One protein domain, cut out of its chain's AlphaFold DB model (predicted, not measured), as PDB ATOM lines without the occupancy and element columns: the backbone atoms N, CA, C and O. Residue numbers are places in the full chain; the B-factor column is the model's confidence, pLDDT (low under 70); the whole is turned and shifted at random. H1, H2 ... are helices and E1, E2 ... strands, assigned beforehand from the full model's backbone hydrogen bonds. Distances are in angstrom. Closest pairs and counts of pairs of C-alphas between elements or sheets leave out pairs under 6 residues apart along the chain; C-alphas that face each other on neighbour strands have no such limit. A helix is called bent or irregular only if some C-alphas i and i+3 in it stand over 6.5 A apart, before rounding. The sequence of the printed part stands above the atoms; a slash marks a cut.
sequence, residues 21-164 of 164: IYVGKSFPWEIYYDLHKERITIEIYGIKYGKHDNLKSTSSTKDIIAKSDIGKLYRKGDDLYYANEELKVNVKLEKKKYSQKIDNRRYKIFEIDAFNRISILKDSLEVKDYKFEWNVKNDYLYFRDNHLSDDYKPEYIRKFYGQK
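Overview. This is residues 21 to 164 of the 164 residues of an uncharacterized protein of Niastella populi (UniProt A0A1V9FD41). One antiparallel sheet of eight strands is curled like part of a barrel and bent back on itself, with E4, E3, E2 and E1 facing E7, E6 and E5, and E8 as the hinge; the edge strands E4 and E5 do not pair to close it. The long helix H1 crosses the leaf of E4 to E1, H2 packs on H1, and the short H3 lies far from the sheet, nearly aligned with H1. The 144 printed residues have eight named strands followed by three named helices, and the class is mixed, helices and strands. The sheet's order is E4, E3, E2, E1, E8, E7, E6, E5. The whole is compact, with a radius of gyration of the C-alphas of 16.1 A, and spans 52 by 34 by 29 A.

Arrangement. E1, residues 21 to 26, E2, residues 29 to 33, E3, residues 41 to 46, and E4, residues 49 to 54, form a meander, each strand the antiparallel neighbour of the one before. N 24 and O 31 are 2.9 A apart between E1 and E2, N 43 and O 32 2.9 A between E2 and E3, and N 44 and O 51 2.9 A between E3 and E4, within hydrogen-bond range. E5, residues 64 to 67, E6, residues 71 to 76, E7, residues 79 to 84, and E8, residues 89 to 97, form a second meander, with N 73 and O 66 at 2.9 A, N 81 and O 74 at 2.8 A, and N 91 and O 82 at 2.9 A. E8 bends by 55 degrees at residue 92; it pairs with E7 over residues 89 to 93 and with E1 over residues 94 to 96, where N 23 and O 94 are 2.8 A apart. H1, residues 100 to 124, is on the sheet at a height of 6.3 A and runs across the strands, at 89 degrees to E3 on the local plane; the C-alphas of Gly 50 and Ile 109, the closest of E4 and H1, are 4.0 A apart. H2, residues 137 to 145, touches H1 with residues 107 to 111 of H1 alone, closest at the C-alphas of Tyr 107 and Tyr 140, 6.3 A, at a steep tilt of 66 degrees. H3, residues 155 to 162, only just touches H1, with 3 pairs of C-alphas within 8 A, made by residues 114 to 118 of H1 alone; the closest are those of Ile 118 and Ile 157, 7.2 A. In H1, H2 and H3 every O i to N i+4 pair is within hydrogen-bond range.

Along the chain. E1 begins at C-alpha 21 (178.100, 134.290, 184.276). E8 is 22.9 A from first to last C-alpha, and H1 is 36.0 A, ending at C-alpha 124 (163.078, 161.835, 200.792). H3 ends at C-alpha 162 (174.208, 157.190, 211.835).

Size, cuts and confidence. The farthest C-alphas, those of Gly 77 and Asp 129, are 52.2 A apart. The printed part has no cut, and the link H1 to H2, residues 125 to 136, is long. Confidence is under 70 at residues 60 to 61, 149 to 150 and 163 to 164.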
ATOM      1  N   ILE A  21     179.194 133.335 184.135       96.69
ATOM      2  CA  ILE A  21     178.100 134.290 184.276       96.69
ATOM      3  C   ILE A  21     177.462 134.527 182.911       96.69
ATOM      4  O   ILE A  21     178.121 134.438 181.872       96.69
ATOM      5  N   TYR A  22     176.177 134.846 182.898       98.12
ATOM      6  CA  TYR A  22     175.495 135.251 181.681       98.12
ATOM      7  C   TYR A  22     175.737 136.729 181.403       98.12
ATOM      8  O   TYR A  22     175.588 137.567 182.291       98.12
ATOM      9  N   VAL A  23     176.084 137.043 180.157       98.38
ATOM     10  CA  VAL A  23     176.363 138.403 179.698       98.38
ATOM     11  C   VAL A  23     175.539 138.709 178.453       98.38
ATOM     12  O   VAL A  23     175.584 137.963 177.475       98.38
ATOM     13  N   GLY A  24     174.816 139.824 178.477       98.19
ATOM     14  CA  GLY A  24     174.136 140.405 177.320       98.19
ATOM     15  C   GLY A  24     174.719 141.768 176.975       98.19
ATOM     16  O   GLY A  24     175.119 142.522 177.860       98.19
ATOM     17  N   LYS A  25     174.779 142.100 175.685       96.62
ATOM     18  CA  LYS A  25     175.307 143.383 175.207       96.62
ATOM     19  C   LYS A  25     174.373 143.990 174.176       96.62
ATOM     20  O   LYS A  25     174.009 143.330 173.210       96.62
ATOM     21  N   SER A  26     174.031 145.255 174.368       94.62
ATOM     22  CA  SER A  26     173.371 146.095 173.368       94.62
ATOM     23  C   SER A  26     173.745 147.527 173.673       94.62
ATOM     24  O   SER A  26     173.320 148.046 174.696       94.62
ATOM     25  N   PHE A  27     174.587 148.145 172.843       90.56
ATOM     26  CA  PHE A  27     175.131 149.473 173.122       90.56
ATOM     27  C   PHE A  27     174.014 150.485 173.456       90.56
ATOM     28  O   PHE A  27     173.044 150.567 172.700       90.56
ATOM     29  N   PRO A  28     174.132 151.270 174.548       94.19
ATOM     30  CA  PRO A  28     175.282 151.427 175.457       94.19
ATOM     31  C   PRO A  28     175.310 150.474 176.673       94.19
ATOM     32  O   PRO A  28     176.062 150.708 177.619       94.19
ATOM     33  N   TRP A  29     174.494 149.426 176.669       97.31
ATOM     34  CA  TRP A  29     174.204 148.563 177.808       97.31
ATOM     35  C   TRP A  29     174.994 147.254 177.818       97.31
ATOM     36  O   TRP A  29     175.183 146.584 176.796       97.31
ATOM     37  N   GLU A  30     175.390 146.857 179.020       97.88
ATOM     38  CA  GLU A  30     175.936 145.542 179.335       97.88
ATOM     39  C   GLU A  30     175.148 144.965 180.514       97.88
ATOM     40  O   GLU A  30     174.938 145.638 181.521       97.88
ATOM     41  N   ILE A  31     174.661 143.739 180.358       98.25
ATOM     42  CA  ILE A  31     173.738 143.079 181.280       98.25
ATOM     43  C   ILE A  31     174.422 141.840 181.835       98.25
ATOM     44  O   ILE A  31     174.960 141.049 181.060       98.25
ATOM     45  N   TYR A  32     174.363 141.654 183.148       98.00
ATOM     46  CA  TYR A  32     174.920 140.491 183.826       98.00
ATOM     47  C   TYR A  32     173.839 139.736 184.584       98.00
ATOM     48  O   TYR A  32     172.991 140.339 185.243       98.00
ATOM     49  N   TYR A  33     173.902 138.412 184.515       97.38
ATOM     50  CA  TYR A  33     173.035 137.527 185.275       97.38
ATOM     51  C   TYR A  33     173.830 136.358 185.855       97.38
ATOM     52  O   TYR A  33     174.474 135.598 185.129       97.38
ATOM     53  N   ASP A  34     173.779 136.229 187.175       93.69
ATOM     54  CA  ASP A  34     174.491 135.217 187.945       93.69
ATOM     55  C   ASP A  34     173.495 134.174 188.460       93.69
ATOM     56  O   ASP A  34     172.663 134.476 189.312       93.69
ATOM     57  N   LEU A  35     173.570 132.953 187.923       90.62
ATOM     58  CA  LEU A  35     172.660 131.861 188.285       90.62
ATOM     59  C   LEU A  35     172.840 131.367 189.726       90.62
ATOM     60  O   LEU A  35     171.968 130.661 190.223       90.62
ATOM     61  N   HIS A  36     173.965 131.677 190.374       86.81
ATOM     62  CA  HIS A  36     174.282 131.160 191.707       86.81
ATOM     63  C   HIS A  36     173.671 132.010 192.825       86.81
ATOM     64  O   HIS A  36     173.704 131.620 193.992       86.81
ATOM     65  N   LYS A  37     173.100 133.173 192.488       85.50
ATOM     66  CA  LYS A  37     172.374 133.999 193.449       85.50
ATOM     67  C   LYS A  37     170.987 133.413 193.694       85.50
ATOM     68  O   LYS A  37     170.229 133.182 192.759       85.50
ATOM     69  N   GLU A  38     170.641 133.239 194.968       82.19
ATOM     70  CA  GLU A  38     169.296 132.823 195.391       82.19
ATOM     71  C   GLU A  38     168.221 133.790 194.877       82.19
ATOM     72  O   GLU A  38     167.192 133.381 194.339       82.19
ATOM     73  N   ARG A  39     168.488 135.097 194.982       86.38
ATOM     74  CA  ARG A  39     167.644 136.127 194.387       86.38
ATOM     75  C   ARG A  39     168.026 136.330 192.923       86.38
ATOM     76  O   ARG A  39     169.178 136.627 192.614       86.38
ATOM     77  N   ILE A  40     167.037 136.240 192.031       92.25
ATOM     78  CA  ILE A  40     167.219 136.509 190.599       92.25
ATOM     79  C   ILE A  40     167.464 138.010 190.415       92.25
ATOM     80  O   ILE A  40     166.527 138.807 190.364       92.25
ATOM     81  N   THR A  41     168.731 138.397 190.320       93.88
ATOM     82  CA  THR A  41     169.150 139.788 190.133       93.88
ATOM     83  C   THR A  41     169.821 139.959 188.777       93.88
ATOM     84  O   THR A  41     170.762 139.238 188.439       93.88
ATOM     85  N   ILE A  42     169.356 140.944 188.015       97.25
ATOM     86  CA  ILE A  42     169.984 141.401 186.780       97.25
ATOM     87  C   ILE A  42     170.774 142.669 187.087       97.25
ATOM     88  O   ILE A  42     170.236 143.650 187.601       97.25
ATOM     89  N   GLU A  43     172.066 142.648 186.783       97.56
ATOM     90  CA  GLU A  43     172.962 143.780 187.007       97.56
ATOM     91  C   GLU A  43     173.130 144.520 185.677       97.56
ATOM     92  O   GLU A  43     173.642 143.966 184.700       97.56
ATOM     93  N   ILE A  44     172.650 145.762 185.622       97.75
ATOM     94  CA  ILE A  44     172.586 146.563 184.398       97.75
ATOM     95  C   ILE A  44     173.658 147.640 184.457       97.75
ATOM     96  O   ILE A  44     173.636 148.497 185.342       97.75
ATOM     97  N   TYR A  45     174.568 147.625 183.490       97.56
ATOM     98  CA  TYR A  45     175.609 148.627 183.328       97.56
ATOM     99  C   TYR A  45     175.379 149.481 182.079       97.56
ATOM    100  O   TYR A  45     175.075 148.959 181.008       97.56
ATOM    101  N   GLY A  46     175.600 150.788 182.204       95.00
ATOM    102  CA  GLY A  46     175.633 151.741 181.094       95.00
ATOM    103  C   GLY A  46     176.559 152.925 181.385       95.00
ATOM    104  O   GLY A  46     177.272 152.960 182.392       95.00
ATOM    105  N   ILE A  47     176.561 153.932 180.511       90.81
ATOM    106  CA  ILE A  47     177.368 155.148 180.710       90.81
ATOM    107  C   ILE A  47     176.842 155.893 181.942       90.81
ATOM    108  O   ILE A  47     175.745 156.441 181.908       90.81
ATOM    109  N   LYS A  48     177.633 155.907 183.025       88.19
ATOM    110  CA  LYS A  48     177.252 156.465 184.341       88.19
ATOM    111  C   LYS A  48     175.955 155.871 184.912       88.19
ATOM    112  O   LYS A  48     175.315 156.488 185.754       88.19
ATOM    113  N   TYR A  49     175.591 154.672 184.468       94.44
ATOM    114  CA  TYR A  49     174.391 153.975 184.902       94.44
ATOM    115  C   TYR A  49     174.769 152.628 185.510       94.44
ATOM    116  O   TYR A  49     175.564 151.875 184.939       94.44
ATOM    117  N   GLY A  50     174.177 152.337 186.659       95.94
ATOM    118  CA  GLY A  50     174.292 151.076 187.371       95.94
ATOM    119  C   GLY A  50     173.007 150.848 188.149       95.94
ATOM    120  O   GLY A  50     172.598 151.724 188.913       95.94
ATOM    121  N   LYS A  51     172.353 149.712 187.915       95.44
ATOM    122  CA  LYS A  51     171.128 149.327 188.621       95.44
ATOM    123  C   LYS A  51     171.103 147.826 188.850       95.44
ATOM    124  O   LYS A  51     171.450 147.050 187.954       95.44
ATOM    125  N   HIS A  52     170.644 147.434 190.031       95.12
ATOM    126  CA  HIS A  52     170.243 146.060 190.303       95.12
ATOM    127  C   HIS A  52     168.739 145.925 190.113       95.12
ATOM    128  O   HIS A  52     167.951 146.450 190.902       95.12
ATOM    129  N   ASP A  53     168.341 145.204 189.077       95.12
ATOM    130  CA  ASP A  53     166.957 144.815 188.877       95.12
ATOM    131  C   ASP A  53     166.717 143.475 189.581       95.12
ATOM    132  O   ASP A  53     167.381 142.486 189.282       95.12
ATOM    133  N   ASN A  54     165.816 143.443 190.560       93.69
ATOM    134  CA  ASN A  54     165.549 142.259 191.369       93.69
ATOM    135  C   ASN A  54     164.214 141.645 190.961       93.69
ATOM    136  O   ASN A  54     163.155 142.204 191.250       93.69
ATOM    137  N   LEU A  55     164.264 140.484 190.323       94.19
ATOM    138  CA  LEU A  55     163.111 139.850 189.717       94.19
ATOM    139  C   LEU A  55     162.493 138.837 190.680       94.19
ATOM    140  O   LEU A  55     163.176 138.183 191.469       94.19
ATOM    141  N   LYS A  56     161.176 138.688 190.579       93.00
ATOM    142  CA  LYS A  56     160.405 137.639 191.238       93.00
ATOM    143  C   LYS A  56     160.075 136.558 190.220       93.00
ATOM    144  O   LYS A  56     159.640 136.863 189.105       93.00
ATOM    145  N   SER A  57     160.280 135.302 190.606       91.06
ATOM    146  CA  SER A  57     159.885 134.152 189.795       91.06
ATOM    147  C   SER A  57     158.399 134.224 189.472       91.06
ATOM    148  O   SER A  57     157.582 134.601 190.316       91.06
ATOM    149  N   THR A  58     158.042 133.868 188.245       86.25
ATOM    150  CA  THR A  58     156.650 133.849 187.805       86.25
ATOM    151  C   THR A  58     156.220 132.421 187.496       86.25
ATOM    152  O   THR A  58     156.960 131.661 186.882       86.25
ATOM    153  N   SER A  59     155.028 132.036 187.947       70.69
ATOM    154  CA  SER A  59     154.447 130.713 187.692       70.69
ATOM    155  C   SER A  59     153.564 130.675 186.441       70.69
ATOM    156  O   SER A  59     153.087 129.609 186.060       70.69
ATOM    157  N   SER A  60     153.304 131.822 185.804       63.88
ATOM    158  CA  SER A  60     152.142 131.992 184.923       63.88
ATOM    159  C   SER A  60     152.394 131.751 183.433       63.88
ATOM    160  O   SER A  60     151.431 131.645 182.677       63.88
ATOM    161  N   THR A  61     153.643 131.618 182.978       69.38
ATOM    162  CA  THR A  61     153.952 131.379 181.554       69.38
ATOM    163  C   THR A  61     155.206 130.528 181.391       69.38
ATOM    164  O   THR A  61     156.219 130.848 182.003       69.38
ATOM    165  N   LYS A  62     155.172 129.505 180.520       73.94
ATOM    166  CA  LYS A  62     156.313 128.596 180.278       73.94
ATOM    167  C   LYS A  62     157.602 129.315 179.855       73.94
ATOM    168  O   LYS A  62     158.685 128.840 180.177       73.94
ATOM    169  N   ASP A  63     157.482 130.456 179.177       89.12
ATOM    170  CA  ASP A  63     158.630 131.134 178.566       89.12
ATOM    171  C   ASP A  63     159.224 132.252 179.430       89.12
ATOM    172  O   ASP A  63     160.358 132.662 179.203       89.12
ATOM    173  N   ILE A  64     158.504 132.760 180.433       94.06
ATOM    174  CA  ILE A  64     159.011 133.820 181.314       94.06
ATOM    175  C   ILE A  64     159.462 133.184 182.621       94.06
ATOM    176  O   ILE A  64     158.675 132.544 183.306       94.06
ATOM    177  N   ILE A  65     160.724 133.406 182.979       93.62
ATOM    178  CA  ILE A  65     161.331 132.857 184.194       93.62
ATOM    179  C   ILE A  65     161.018 133.762 185.388       93.62
ATOM    180  O   ILE A  65     160.578 133.298 186.439       93.62
ATOM    181  N   ALA A  66     161.239 135.068 185.230       95.06
ATOM    182  CA  ALA A  66     161.075 136.034 186.308       95.06
ATOM    183  C   ALA A  66     160.767 137.435 185.765       95.06
ATOM    184  O   ALA A  66     161.094 137.753 184.616       95.06
ATOM    185  N   LYS A  67     160.146 138.276 186.597       95.62
ATOM    186  CA  LYS A  67     159.781 139.663 186.272       95.62
ATOM    187  C   LYS A  67     159.997 140.608 187.449       95.62
ATOM    188  O   LYS A  67     159.892 140.203 188.604       95.62
ATOM    189  N   SER A  68     160.234 141.868 187.133       94.88
ATOM    190  CA  SER A  68     160.166 143.011 188.041       94.88
ATOM    191  C   SER A  68     159.272 144.093 187.426       94.88
ATOM    192  O   SER A  68     158.642 143.865 186.391       94.88
ATOM    193  N   ASP A  69     159.243 145.274 188.039       93.56
ATOM    194  CA  ASP A  69     158.496 146.425 187.523       93.56
ATOM    195  C   ASP A  69     159.072 146.976 186.209       93.56
ATOM    196  O   ASP A  69     158.365 147.644 185.461       93.56
ATOM    197  N   ILE A  70     160.351 146.710 185.917       94.56
ATOM    198  CA  ILE A  70     161.062 147.311 184.774       94.56
ATOM    199  C   ILE A  70     161.572 146.287 183.762       94.56
ATOM    200  O   ILE A  70     161.938 146.665 182.647       94.56
ATOM    201  N   GLY A  71     161.646 145.008 184.137       96.75
ATOM    202  CA  GLY A  71     162.320 144.005 183.329       96.75
ATOM    203  C   GLY A  71     161.771 142.591 183.461       96.75
ATOM    204  O   GLY A  71     161.020 142.242 184.374       96.75
ATOM    205  N   LYS A  72     162.153 141.748 182.501       96.94
ATOM    206  CA  LYS A  72     161.782 140.332 182.444       96.94
ATOM    207  C   LYS A  72     162.939 139.472 181.952       96.94
ATOM    208  O   LYS A  72     163.579 139.793 180.950       96.94
ATOM    209  N   LEU A  73     163.152 138.352 182.635       97.38
ATOM    210  CA  LEU A  73     164.045 137.271 182.227       97.38
ATOM    211  C   LEU A  73     163.195 136.170 181.591       97.38
ATOM    212  O   LEU A  73     162.234 135.696 182.204       97.38
ATOM    213  N   TYR A  74     163.511 135.774 180.364       96.81
ATOM    214  CA  TYR A  74     162.681 134.845 179.598       96.81
ATOM    215  C   TYR A  74     163.515 133.967 178.663       96.81
ATOM    216  O   TYR A  74     164.685 134.254 178.402       96.81
ATOM    217  N   ARG A  75     162.917 132.884 178.166       95.56
ATOM    218  CA  ARG A  75     163.497 132.002 177.153       95.56
ATOM    219  C   ARG A  75     162.796 132.161 175.813       95.56
ATOM    220  O   ARG A  75     161.604 132.448 175.747       95.56
ATOM    221  N   LYS A  76     163.548 131.942 174.739       94.25
ATOM    222  CA  LYS A  76     163.026 131.777 173.381       94.25
ATOM    223  C   LYS A  76     163.710 130.557 172.768       94.25
ATOM    224  O   LYS A  76     164.834 130.661 172.290       94.25
ATOM    225  N   GLY A  77     163.046 129.402 172.824       92.00
ATOM    226  CA  GLY A  77     163.709 128.115 172.592       92.00
ATOM    227  C   GLY A  77     164.736 127.840 173.697       92.00
ATOM    228  O   GLY A  77     164.427 128.011 174.877       92.00
ATOM    229  N   ASP A  78     165.960 127.484 173.312       93.00
ATOM    230  CA  ASP A  78     167.060 127.213 174.252       93.00
ATOM    231  C   ASP A  78     167.805 128.475 174.716       93.00
ATOM    232  O   ASP A  78     168.644 128.426 175.618       93.00
ATOM    233  N   ASP A  79     167.486 129.627 174.125       96.69
ATOM    234  CA  ASP A  79     168.184 130.879 174.376       96.69
ATOM    235  C   ASP A  79     167.560 131.671 175.534       96.69
ATOM    236  O   ASP A  79     166.341 131.839 175.610       96.69
ATOM    237  N   LEU A  80     168.413 132.213 176.410       97.50
ATOM    238  CA  LEU A  80     168.032 133.063 177.539       97.50
ATOM    239  C   LEU A  80     168.113 134.547 177.153       97.50
ATOM    240  O   LEU A  80     169.075 134.969 176.514       97.50
ATOM    241  N   TYR A  81     167.136 135.348 177.573       98.25
ATOM    242  CA  TYR A  81     167.037 136.772 177.255       98.25
ATOM    243  C   TYR A  81     166.648 137.605 178.468       98.25
ATOM    244  O   TYR A  81     165.855 137.171 179.306       98.25
ATOM    245  N   TYR A  82     167.128 138.845 178.496       98.31
ATOM    246  CA  TYR A  82     166.620 139.886 179.380       98.31
ATOM    247  C   TYR A  82     166.080 141.051 178.556       98.31
ATOM    248  O   TYR A  82     166.748 141.545 177.643       98.31
ATOM    249  N   ALA A  83     164.875 141.496 178.901       97.75
ATOM    250  CA  ALA A  83     164.291 142.712 178.363       97.75
ATOM    251  C   ALA A  83     163.990 143.702 179.485       97.75
ATOM    252  O   ALA A  83     163.486 143.303 180.532       97.75
ATOM    253  N   ASN A  84     164.266 144.978 179.232       97.31
ATOM    254  CA  ASN A  84     163.951 146.099 180.107       97.31
ATOM    255  C   ASN A  84     163.200 147.167 179.305       97.31
ATOM    256  O   ASN A  84     163.710 147.656 178.292       97.31
ATOM    257  N   GLU A  85     161.986 147.496 179.738       92.81
ATOM    258  CA  GLU A  85     161.087 148.388 178.996       92.81
ATOM    259  C   GLU A  85     161.492 149.861 179.148       92.81
ATOM    260  O   GLU A  85     161.495 150.599 178.163       92.81
ATOM    261  N   GLU A  86     161.932 150.260 180.346       93.50
ATOM    262  CA  GLU A  86     162.394 151.619 180.666       93.50
ATOM    263  C   GLU A  86     163.611 152.009 179.811       93.50
ATOM    264  O   GLU A  86     163.656 153.078 179.201       93.50
ATOM    265  N   LEU A  87     164.582 151.099 179.707       93.94
ATOM    266  CA  LEU A  87     165.833 151.308 178.974       93.94
ATOM    267  C   LEU A  87     165.737 150.945 177.487       93.94
ATOM    268  O   LEU A  87     166.694 151.163 176.741       93.94
ATOM    269  N   LYS A  88     164.603 150.376 177.054       94.50
ATOM    270  CA  LYS A  88     164.380 149.846 175.696       94.50
ATOM    271  C   LYS A  88     165.453 148.834 175.275       94.50
ATOM    272  O   LYS A  88     165.939 148.847 174.145       94.50
ATOM    273  N   VAL A  89     165.822 147.944 176.194       95.69
ATOM    274  CA  VAL A  89     166.832 146.899 175.976       95.69
ATOM    275  C   VAL A  89     166.150 145.558 175.796       95.69
ATOM    276  O   VAL A  89     165.275 145.193 176.573       95.69
ATOM    277  N   ASN A  90     166.590 144.794 174.801       97.44
ATOM    278  CA  ASN A  90     166.274 143.378 174.674       97.44
ATOM    279  C   ASN A  90     167.521 142.641 174.184       97.44
ATOM    280  O   ASN A  90     167.957 142.852 173.053       97.44
ATOM    281  N   VAL A  91     168.121 141.827 175.051       97.81
ATOM    282  CA  VAL A  91     169.402 141.171 174.775       97.81
ATOM    283  C   VAL A  91     169.345 139.684 175.047       97.81
ATOM    284  O   VAL A  91     168.810 139.238 176.063       97.81
ATOM    285  N   LYS A  92     169.971 138.925 174.147       98.38
ATOM    286  CA  LYS A  92     170.342 137.538 174.407       98.38
ATOM    287  C   LYS A  92     171.449 137.516 175.458       98.38
ATOM    288  O   LYS A  92     172.378 138.323 175.407       98.38
ATOM    289  N   LEU A  93     171.331 136.594 176.398       98.44
ATOM    290  CA  LEU A  93     172.289 136.349 177.459       98.44
ATOM    291  C   LEU A  93     173.132 135.124 177.104       98.44
ATOM    292  O   LEU A  93     172.616 134.013 176.985       98.44
ATOM    293  N   GLU A  94     174.439 135.318 176.965       98.19
ATOM    294  CA  GLU A  94     175.390 134.249 176.661       98.19
ATOM    295  C   GLU A  94     176.238 133.919 177.882       98.19
ATOM    296  O   GLU A  94     176.733 134.824 178.557       98.19
ATOM    297  N   LYS A  95     176.480 132.631 178.134       97.50
ATOM    298  CA  LYS A  95     177.451 132.219 179.149       97.50
ATOM    299  C   LYS A  95     178.853 132.692 178.766       97.50
ATOM    300  O   LYS A  95     179.300 132.505 177.632       97.50
ATOM    301  N   LYS A  96     179.557 133.292 179.720       97.62
ATOM    302  CA  LYS A  96     180.962 133.693 179.612       97.62
ATOM    303  C   LYS A  96     181.697 133.267 180.874       97.62
ATOM    304  O   LYS A  96     181.138 133.328 181.967       97.62
ATOM    305  N   LYS A  97     182.977 132.920 180.721       97.00
ATOM    306  CA  LYS A  97     183.871 132.704 181.858       97.00
ATOM    307  C   LYS A  97     183.952 133.976 182.699       97.00
ATOM    308  O   LYS A  97     184.152 135.072 182.158       97.00
ATOM    309  N   TYR A  98     183.813 133.829 184.007       95.38
ATOM    310  CA  TYR A  98     183.965 134.937 184.932       95.38
ATOM    311  C   TYR A  98     185.409 135.454 184.920       95.38
ATOM    312  O   TYR A  98     186.370 134.707 184.734       95.38
ATOM    313  N   SER A  99     185.577 136.766 185.054       95.56
ATOM    314  CA  SER A  99     186.889 137.411 184.967       95.56
ATOM    315  C   SER A  99     186.951 138.656 185.837       95.56
ATOM    316  O   SER A  99     185.920 139.258 186.141       95.56
ATOM    317  N   GLN A 100     188.165 139.116 186.150       95.25
ATOM    318  CA  GLN A 100     188.361 140.355 186.909       95.25
ATOM    319  C   GLN A 100     187.720 141.572 186.227       95.25
ATOM    320  O   GLN A 100     187.240 142.486 186.889       95.25
ATOM    321  N   LYS A 101     187.671 141.587 184.889       95.88
ATOM    322  CA  LYS A 101     186.994 142.649 184.137       95.88
ATOM    323  C   LYS A 101     185.495 142.682 184.439       95.88
ATOM    324  O   LYS A 101     184.937 143.768 184.574       95.88
ATOM    325  N   ILE A 102     184.866 141.512 184.545       96.44
ATOM    326  CA  ILE A 102     183.453 141.389 184.909       96.44
ATOM    327  C   ILE A 102     183.255 141.801 186.370       96.44
ATOM    328  O   ILE A 102     182.404 142.642 186.630       96.44
ATOM    329  N   ASP A 103     184.073 141.306 187.304       95.75
ATOM    330  CA  ASP A 103     183.999 141.699 188.724       95.75
ATOM    331  C   ASP A 103     184.118 143.223 188.903       95.75
ATOM    332  O   ASP A 103     183.305 143.843 189.583       95.75
ATOM    333  N   ASN A 104     185.056 143.867 188.202       95.56
ATOM    334  CA  ASN A 104     185.215 145.322 188.239       95.56
ATOM    335  C   ASN A 104     183.987 146.068 187.691       95.56
ATOM    336  O   ASN A 104     183.631 147.135 188.195       95.56
ATOM    337  N   ARG A 105     183.337 145.529 186.651       96.31
ATOM    338  CA  ARG A 105     182.097 146.095 186.100       96.31
ATOM    339  C   ARG A 105     180.945 145.954 187.085       96.31
ATOM    340  O   ARG A 105     180.285 146.951 187.353       96.31
ATOM    341  N   ARG A 106     180.759 144.769 187.665       96.31
ATOM    342  CA  ARG A 106     179.744 144.500 188.694       96.31
ATOM    343  C   ARG A 106     179.943 145.387 189.926       96.31
ATOM    344  O   ARG A 106     178.990 146.002 190.393       96.31
ATOM    345  N   TYR A 107     181.188 145.576 190.373       95.88
ATOM    346  CA  TYR A 107     181.510 146.534 191.435       95.88
ATOM    347  C   TYR A 107     181.077 147.962 191.077       95.88
ATOM    348  O   TYR A 107     180.453 148.638 191.892       95.88
ATOM    349  N   LYS A 108     181.332 148.418 189.844       96.44
ATOM    350  CA  LYS A 108     180.878 149.743 189.399       96.44
ATOM    351  C   LYS A 108     179.359 149.874 189.313       96.44
ATOM    352  O   LYS A 108     178.849 150.947 189.622       96.44
ATOM    353  N   ILE A 109     178.643 148.817 188.924       97.19
ATOM    354  CA  ILE A 109     177.173 148.794 188.984       97.19
ATOM    355  C   ILE A 109     176.724 149.014 190.429       97.19
ATOM    356  O   ILE A 109     175.905 149.894 190.679       97.19
ATOM    357  N   PHE A 110     177.311 148.270 191.368       95.88
ATOM    358  CA  PHE A 110     176.984 148.358 192.787       95.88
ATOM    359  C   PHE A 110     177.243 149.743 193.375       95.88
ATOM    360  O   PHE A 110     176.394 150.290 194.072       95.88
ATOM    361  N   GLU A 111     178.392 150.329 193.058       96.31
ATOM    362  CA  GLU A 111     178.775 151.667 193.502       96.31
ATOM    363  C   GLU A 111     177.780 152.743 193.032       96.31
ATOM    364  O   GLU A 111     177.354 153.583 193.825       96.31
ATOM    365  N   ILE A 112     177.351 152.685 191.766       96.50
ATOM    366  CA  ILE A 112     176.359 153.621 191.211       96.50
ATOM    367  C   ILE A 112     174.967 153.375 191.817       96.50
ATOM    368  O   ILE A 112     174.288 154.333 192.188       96.50
ATOM    369  N   ASP A 113     174.547 152.115 191.964       95.50
ATOM    370  CA  ASP A 113     173.261 151.751 192.578       95.50
ATOM    371  C   ASP A 113     173.182 152.244 194.036       95.50
ATOM    372  O   ASP A 113     172.180 152.836 194.439       95.50
ATOM    373  N   ALA A 114     174.260 152.082 194.812       95.25
ATOM    374  CA  ALA A 114     174.357 152.568 196.189       95.25
ATOM    375  C   ALA A 114     174.260 154.099 196.274       95.25
ATOM    376  O   ALA A 114     173.495 154.624 197.088       95.25
ATOM    377  N   PHE A 115     174.973 154.817 195.401       95.62
ATOM    378  CA  PHE A 115     174.884 156.276 195.317       95.62
ATOM    379  C   PHE A 115     173.452 156.740 195.004       95.62
ATOM    380  O   PHE A 115     172.929 157.639 195.669       95.62
ATOM    381  N   ASN A 116     172.791 156.100 194.035       93.69
ATOM    382  CA  ASN A 116     171.421 156.431 193.643       93.69
ATOM    383  C   ASN A 116     170.435 156.214 194.797       93.69
ATOM    384  O   ASN A 116     169.624 157.093 195.086       93.69
ATOM    385  N   ARG A 117     170.538 155.085 195.509       93.25
ATOM    386  CA  ARG A 117     169.704 154.799 196.692       93.25
ATOM    387  C   ARG A 117     169.875 155.849 197.782       93.25
ATOM    388  O   ARG A 117     168.886 156.307 198.346       93.25
ATOM    389  N   ILE A 118     171.113 156.245 198.067       94.88
ATOM    390  CA  ILE A 118     171.382 157.282 199.063       94.88
ATOM    391  C   ILE A 118     170.867 158.645 198.616       94.88
ATOM    392  O   ILE A 118     170.342 159.380 199.440       94.88
ATOM    393  N   SER A 119     170.966 158.969 197.330       93.69
ATOM    394  CA  SER A 119     170.444 160.230 196.794       93.69
ATOM    395  C   SER A 119     168.922 160.303 196.961       93.69
ATOM    396  O   SER A 119     168.415 161.278 197.503       93.69
ATOM    397  N   ILE A 120     168.209 159.218 196.641       93.62
ATOM    398  CA  ILE A 120     166.758 159.106 196.867       93.62
ATOM    399  C   ILE A 120     166.412 159.243 198.358       93.62
ATOM    400  O   ILE A 120     165.476 159.956 198.714       93.62
ATOM    401  N   LEU A 121     167.161 158.580 199.247       93.06
ATOM    402  CA  LEU A 121     166.946 158.679 200.696       93.06
ATOM    403  C   LEU A 121     167.226 160.084 201.234       93.06
ATOM    404  O   LEU A 121     166.497 160.566 202.100       93.06
ATOM    405  N   LYS A 122     168.274 160.735 200.729       93.69
ATOM    406  CA  LYS A 122     168.654 162.103 201.070       93.69
ATOM    407  C   LYS A 122     167.527 163.073 200.722       93.69
ATOM    408  O   LYS A 122     167.125 163.846 201.589       93.69
ATOM    409  N   ASP A 123     166.996 162.971 199.506       92.62
ATOM    410  CA  ASP A 123     165.890 163.801 199.028       92.62
ATOM    411  C   ASP A 123     164.606 163.522 199.823       92.62
ATOM    412  O   ASP A 123     163.956 164.447 200.301       92.62
ATOM    413  N   SER A 124     164.280 162.244 200.053       93.12
ATOM    414  CA  SER A 124     163.078 161.835 200.792       93.12
ATOM    415  C   SER A 124     163.077 162.251 202.265       93.12
ATOM    416  O   SER A 124     162.002 162.357 202.854       93.12
ATOM    417  N   LEU A 125     164.246 162.404 202.887       92.69
ATOM    418  CA  LEU A 125     164.386 162.798 204.294       92.69
ATOM    419  C   LEU A 125     164.850 164.248 204.463       92.69
ATOM    420  O   LEU A 125     165.141 164.649 205.589       92.69
ATOM    421  N   GLU A 126     164.955 164.997 203.362       91.25
ATOM    422  CA  GLU A 126     165.396 166.395 203.320       91.25
ATOM    423  C   GLU A 126     166.763 166.650 203.994       91.25
ATOM    424  O   GLU A 126     167.043 167.735 204.511       91.25
ATOM    425  N   VAL A 127     167.658 165.657 203.983       89.81
ATOM    426  CA  VAL A 127     168.991 165.765 204.598       89.81
ATOM    427  C   VAL A 127     169.901 166.563 203.666       89.81
ATOM    428  O   VAL A 127     170.251 166.086 202.595       89.81
ATOM    429  N   LYS A 128     170.337 167.771 204.033       83.31
ATOM    430  CA  LYS A 128     171.107 168.633 203.107       83.31
ATOM    431  C   LYS A 128     172.600 168.303 203.045       83.31
ATOM    432  O   LYS A 128     173.167 168.220 201.951       83.31
ATOM    433  N   ASP A 129     173.213 168.025 204.190       87.56
ATOM    434  CA  ASP A 129     174.679 168.047 204.325       87.56
ATOM    435  C   ASP A 129     175.363 166.684 204.171       87.56
ATOM    436  O   ASP A 129     176.591 166.596 204.173       87.56
ATOM    437  N   TYR A 130     174.592 165.613 203.967       89.62
ATOM    438  CA  TYR A 130     175.173 164.290 203.775       89.62
ATOM    439  C   TYR A 130     175.964 164.197 202.461       89.62
ATOM    440  O   TYR A 130     175.464 164.552 201.379       89.62
ATOM    441  N   LYS A 131     177.188 163.664 202.562       89.44
ATOM    442  CA  LYS A 131     178.084 163.348 201.442       89.44
ATOM    443  C   LYS A 131     178.274 161.837 201.354       89.44
ATOM    444  O   LYS A 131     178.690 161.207 202.318       89.44
ATOM    445  N   PHE A 132     177.997 161.266 200.184       91.25
ATOM    446  CA  PHE A 132     178.150 159.831 199.958       91.25
ATOM    447  C   PHE A 132     179.621 159.396 199.998       91.25
ATOM    448  O   PHE A 132     180.463 159.947 199.285       91.25
ATOM    449  N   GLU A 133     179.918 158.383 200.813       90.31
ATOM    450  CA  GLU A 133     181.220 157.722 200.854       90.31
ATOM    451  C   GLU A 133     181.284 156.640 199.768       90.31
ATOM    452  O   GLU A 133     180.628 155.606 199.857       90.31
ATOM    453  N   TRP A 134     182.108 156.866 198.745       88.12
ATOM    454  CA  TRP A 134     182.239 155.967 197.590       88.12
ATOM    455  C   TRP A 134     182.929 154.628 197.898       88.12
ATOM    456  O   TRP A 134     182.983 153.743 197.042       88.12
ATOM    457  N   ASN A 135     183.466 154.451 199.107       90.12
ATOM    458  CA  ASN A 135     184.103 153.207 199.519       90.12
ATOM    459  C   ASN A 135     183.059 152.173 199.967       90.12
ATOM    460  O   ASN A 135     182.816 151.984 201.156       90.12
ATOM    461  N   VAL A 136     182.458 151.488 198.994       94.06
ATOM    462  CA  VAL A 136     181.446 150.443 199.219       94.06
ATOM    463  C   VAL A 136     181.969 149.034 198.915       94.06
ATOM    464  O   VAL A 136     181.202 148.119 198.615       94.06
ATOM    465  N   LYS A 137     183.294 148.831 198.953       93.75
ATOM    466  CA  LYS A 137     183.911 147.557 198.546       93.75
ATOM    467  C   LYS A 137     183.481 146.384 199.423       93.75
ATOM    468  O   LYS A 137     183.195 145.325 198.876       93.75
ATOM    469  N   ASN A 138     183.410 146.566 200.740       91.56
ATOM    470  CA  ASN A 138     182.992 145.499 201.653       91.56
ATOM    471  C   ASN A 138     181.531 145.105 201.429       91.56
ATOM    472  O   ASN A 138     181.230 143.919 201.334       91.56
ATOM    473  N   ASP A 139     180.652 146.094 201.252       92.25
ATOM    474  CA  ASP A 139     179.252 145.867 200.894       92.25
ATOM    475  C   ASP A 139     179.121 145.110 199.568       92.25
ATOM    476  O   ASP A 139     178.319 144.184 199.462       92.25
ATOM    477  N   TYR A 140     179.932 145.462 198.568       93.44
ATOM    478  CA  TYR A 140     179.963 144.739 197.300       93.44
ATOM    479  C   TYR A 140     180.449 143.298 197.461       93.44
ATOM    480  O   TYR A 140     179.837 142.398 196.896       93.44
ATOM    481  N   LEU A 141     181.538 143.066 198.204       90.44
ATOM    482  CA  LEU A 141     182.036 141.711 198.458       90.44
ATOM    483  C   LEU A 141     180.954 140.884 199.153       90.44
ATOM    484  O   LEU A 141     180.650 139.788 198.700       90.44
ATOM    485  N   TYR A 142     180.282 141.452 200.157       88.25
ATOM    486  CA  TYR A 142     179.165 140.789 200.817       88.25
ATOM    487  C   TYR A 142     178.022 140.472 199.840       88.25
ATOM    488  O   TYR A 142     177.586 139.329 199.764       88.25
ATOM    489  N   PHE A 143     177.589 141.450 199.039       88.88
ATOM    490  CA  PHE A 143     176.558 141.297 198.002       88.88
ATOM    491  C   PHE A 143     176.900 140.265 196.921       88.88
ATOM    492  O   PHE A 143     176.012 139.606 196.373       88.88
ATOM    493  N   ARG A 144     178.173 140.183 196.543       87.88
ATOM    494  CA  ARG A 144     178.665 139.246 195.535       87.88
ATOM    495  C   ARG A 144     178.687 137.824 196.088       87.88
ATOM    496  O   ARG A 144     178.337 136.907 195.353       87.88
ATOM    497  N   ASP A 145     179.066 137.686 197.355       83.38
ATOM    498  CA  ASP A 145     179.470 136.416 197.958       83.38
ATOM    499  C   ASP A 145     178.387 135.766 198.832       83.38
ATOM    500  O   ASP A 145     178.528 134.611 199.226       83.38
ATOM    501  N   ASN A 146     177.312 136.487 199.167       77.62
ATOM    502  CA  ASN A 146     176.292 136.011 200.100       77.62
ATOM    503  C   ASN A 146     174.881 136.092 199.520       77.62
ATOM    504  O   ASN A 146     174.548 136.938 198.687       77.62
ATOM    505  N   HIS A 147     174.019 135.236 200.060       71.94
ATOM    506  CA  HIS A 147     172.580 135.391 199.954       71.94
ATOM    507  C   HIS A 147     172.152 136.592 200.799       71.94
ATOM    508  O   HIS A 147     172.349 136.622 202.014       71.94
ATOM    509  N   LEU A 148     171.617 137.620 200.144       71.88
ATOM    510  CA  LEU A 148     171.118 138.804 200.835       71.88
ATOM    511  C   LEU A 148     169.823 138.435 201.554       71.88
ATOM    512  O   LEU A 148     168.791 138.276 200.903       71.88
ATOM    513  N   SER A 149     169.877 138.329 202.880       67.12
ATOM    514  CA  SER A 149     168.658 138.304 203.681       67.12
ATOM    515  C   SER A 149     167.930 139.643 203.564       67.12
ATOM    516  O   SER A 149     168.554 140.689 203.354       67.12
ATOM    517  N   ASP A 150     166.611 139.628 203.749       66.50
ATOM    518  CA  ASP A 150     165.807 140.857 203.772       66.50
ATOM    519  C   ASP A 150     166.228 141.810 204.913       66.50
ATOM    520  O   ASP A 150     166.030 143.021 204.820       66.50
ATOM    521  N   ASP A 151     166.887 141.276 205.948       71.50
ATOM    522  CA  ASP A 151     167.395 142.031 207.095       71.50
ATOM    523  C   ASP A 151     168.789 142.641 206.869       71.50
ATOM    524  O   ASP A 151     169.249 143.453 207.683       71.50
ATOM    525  N   TYR A 152     169.492 142.274 205.787       78.62
ATOM    526  CA  TYR A 152     170.811 142.832 205.509       78.62
ATOM    527  C   TYR A 152     170.705 144.330 205.217       78.62
ATOM    528  O   TYR A 152     170.142 144.766 204.211       78.62
ATOM    529  N   LYS A 153     171.319 145.134 206.088       84.00
ATOM    530  CA  LYS A 153     171.502 146.569 205.874       84.00
ATOM    531  C   LYS A 153     172.948 146.840 205.471       84.00
ATOM    532  O   LYS A 153     173.822 146.737 206.336       84.00
ATOM    533  N   PRO A 154     173.194 147.240 204.209       89.94
ATOM    534  CA  PRO A 154     174.519 147.641 203.765       89.94
ATOM    535  C   PRO A 154     175.121 148.732 204.655       89.94
ATOM    536  O   PRO A 154     174.408 149.608 205.163       89.94
ATOM    537  N   GLU A 155     176.436 148.712 204.819       91.75
ATOM    538  CA  GLU A 155     177.186 149.689 205.601       91.75
ATOM    539  C   GLU A 155     176.937 151.116 205.096       91.75
ATOM    540  O   GLU A 155     176.707 152.013 205.909       91.75
ATOM    541  N   TYR A 156     176.867 151.327 203.776       92.50
ATOM    542  CA  TYR A 156     176.561 152.647 203.206       92.50
ATOM    543  C   TYR A 156     175.189 153.199 203.642       92.50
ATOM    544  O   TYR A 156     175.048 154.408 203.830       92.50
ATOM    545  N   ILE A 157     174.189 152.333 203.865       92.00
ATOM    546  CA  ILE A 157     172.882 152.724 204.424       92.00
ATOM    547  C   ILE A 157     173.014 153.025 205.919       92.00
ATOM    548  O   ILE A 157     172.476 154.018 206.406       92.00
ATOM    549  N   ARG A 158     173.733 152.180 206.667       90.75
ATOM    550  CA  ARG A 158     173.938 152.374 208.113       90.75
ATOM    551  C   ARG A 158     174.644 153.695 208.414       90.75
ATOM    552  O   ARG A 158     174.217 154.405 209.319       90.75
ATOM    553  N   LYS A 159     175.683 154.035 207.646       89.19
ATOM    554  CA  LYS A 159     176.416 155.305 207.755       89.19
ATOM    555  C   LYS A 159     175.506 156.508 207.534       89.19
ATOM    556  O   LYS A 159     175.569 157.452 208.312       89.19
ATOM    557  N   PHE A 160     174.626 156.443 206.536       90.19
ATOM    558  CA  PHE A 160     173.654 157.501 206.271       90.19
ATOM    559  C   PHE A 160     172.735 157.768 207.471       90.19
ATOM    560  O   PHE A 160     172.589 158.914 207.883       90.19
ATOM    561  N   TYR A 161     172.180 156.723 208.093       88.44
ATOM    562  CA  TYR A 161     171.331 156.892 209.281       88.44
ATOM    563  C   TYR A 161     172.102 157.256 210.555       88.44
ATOM    564  O   TYR A 161     171.535 157.905 211.426       88.44
ATOM    565  N   GLY A 162     173.367 156.850 210.683       83.31
ATOM    566  CA  GLY A 162     174.208 157.190 211.835       83.31
ATOM    567  C   GLY A 162     174.717 158.637 211.847       83.31
ATOM    568  O   GLY A 162     175.250 159.070 212.863       83.31
ATOM    569  N   GLN A 163     174.580 159.364 210.733       67.50
ATOM    570  CA  GLN A 163     174.946 160.780 210.596       67.50
ATOM    571  C   GLN A 163     173.733 161.725 210.568       67.50
ATOM    572  O   GLN A 163     173.921 162.930 210.395       67.50
ATOM    573  N   LYS A 164     172.510 161.189 210.682       54.62
ATOM    574  CA  LYS A 164     171.281 161.982 210.768       54.62
ATOM    575  C   LYS A 164     171.110 162.588 212.159       54.62
ATOM    576  O   LYS A 164     171.444 161.893 213.143       54.62
TER     577      LYS A 164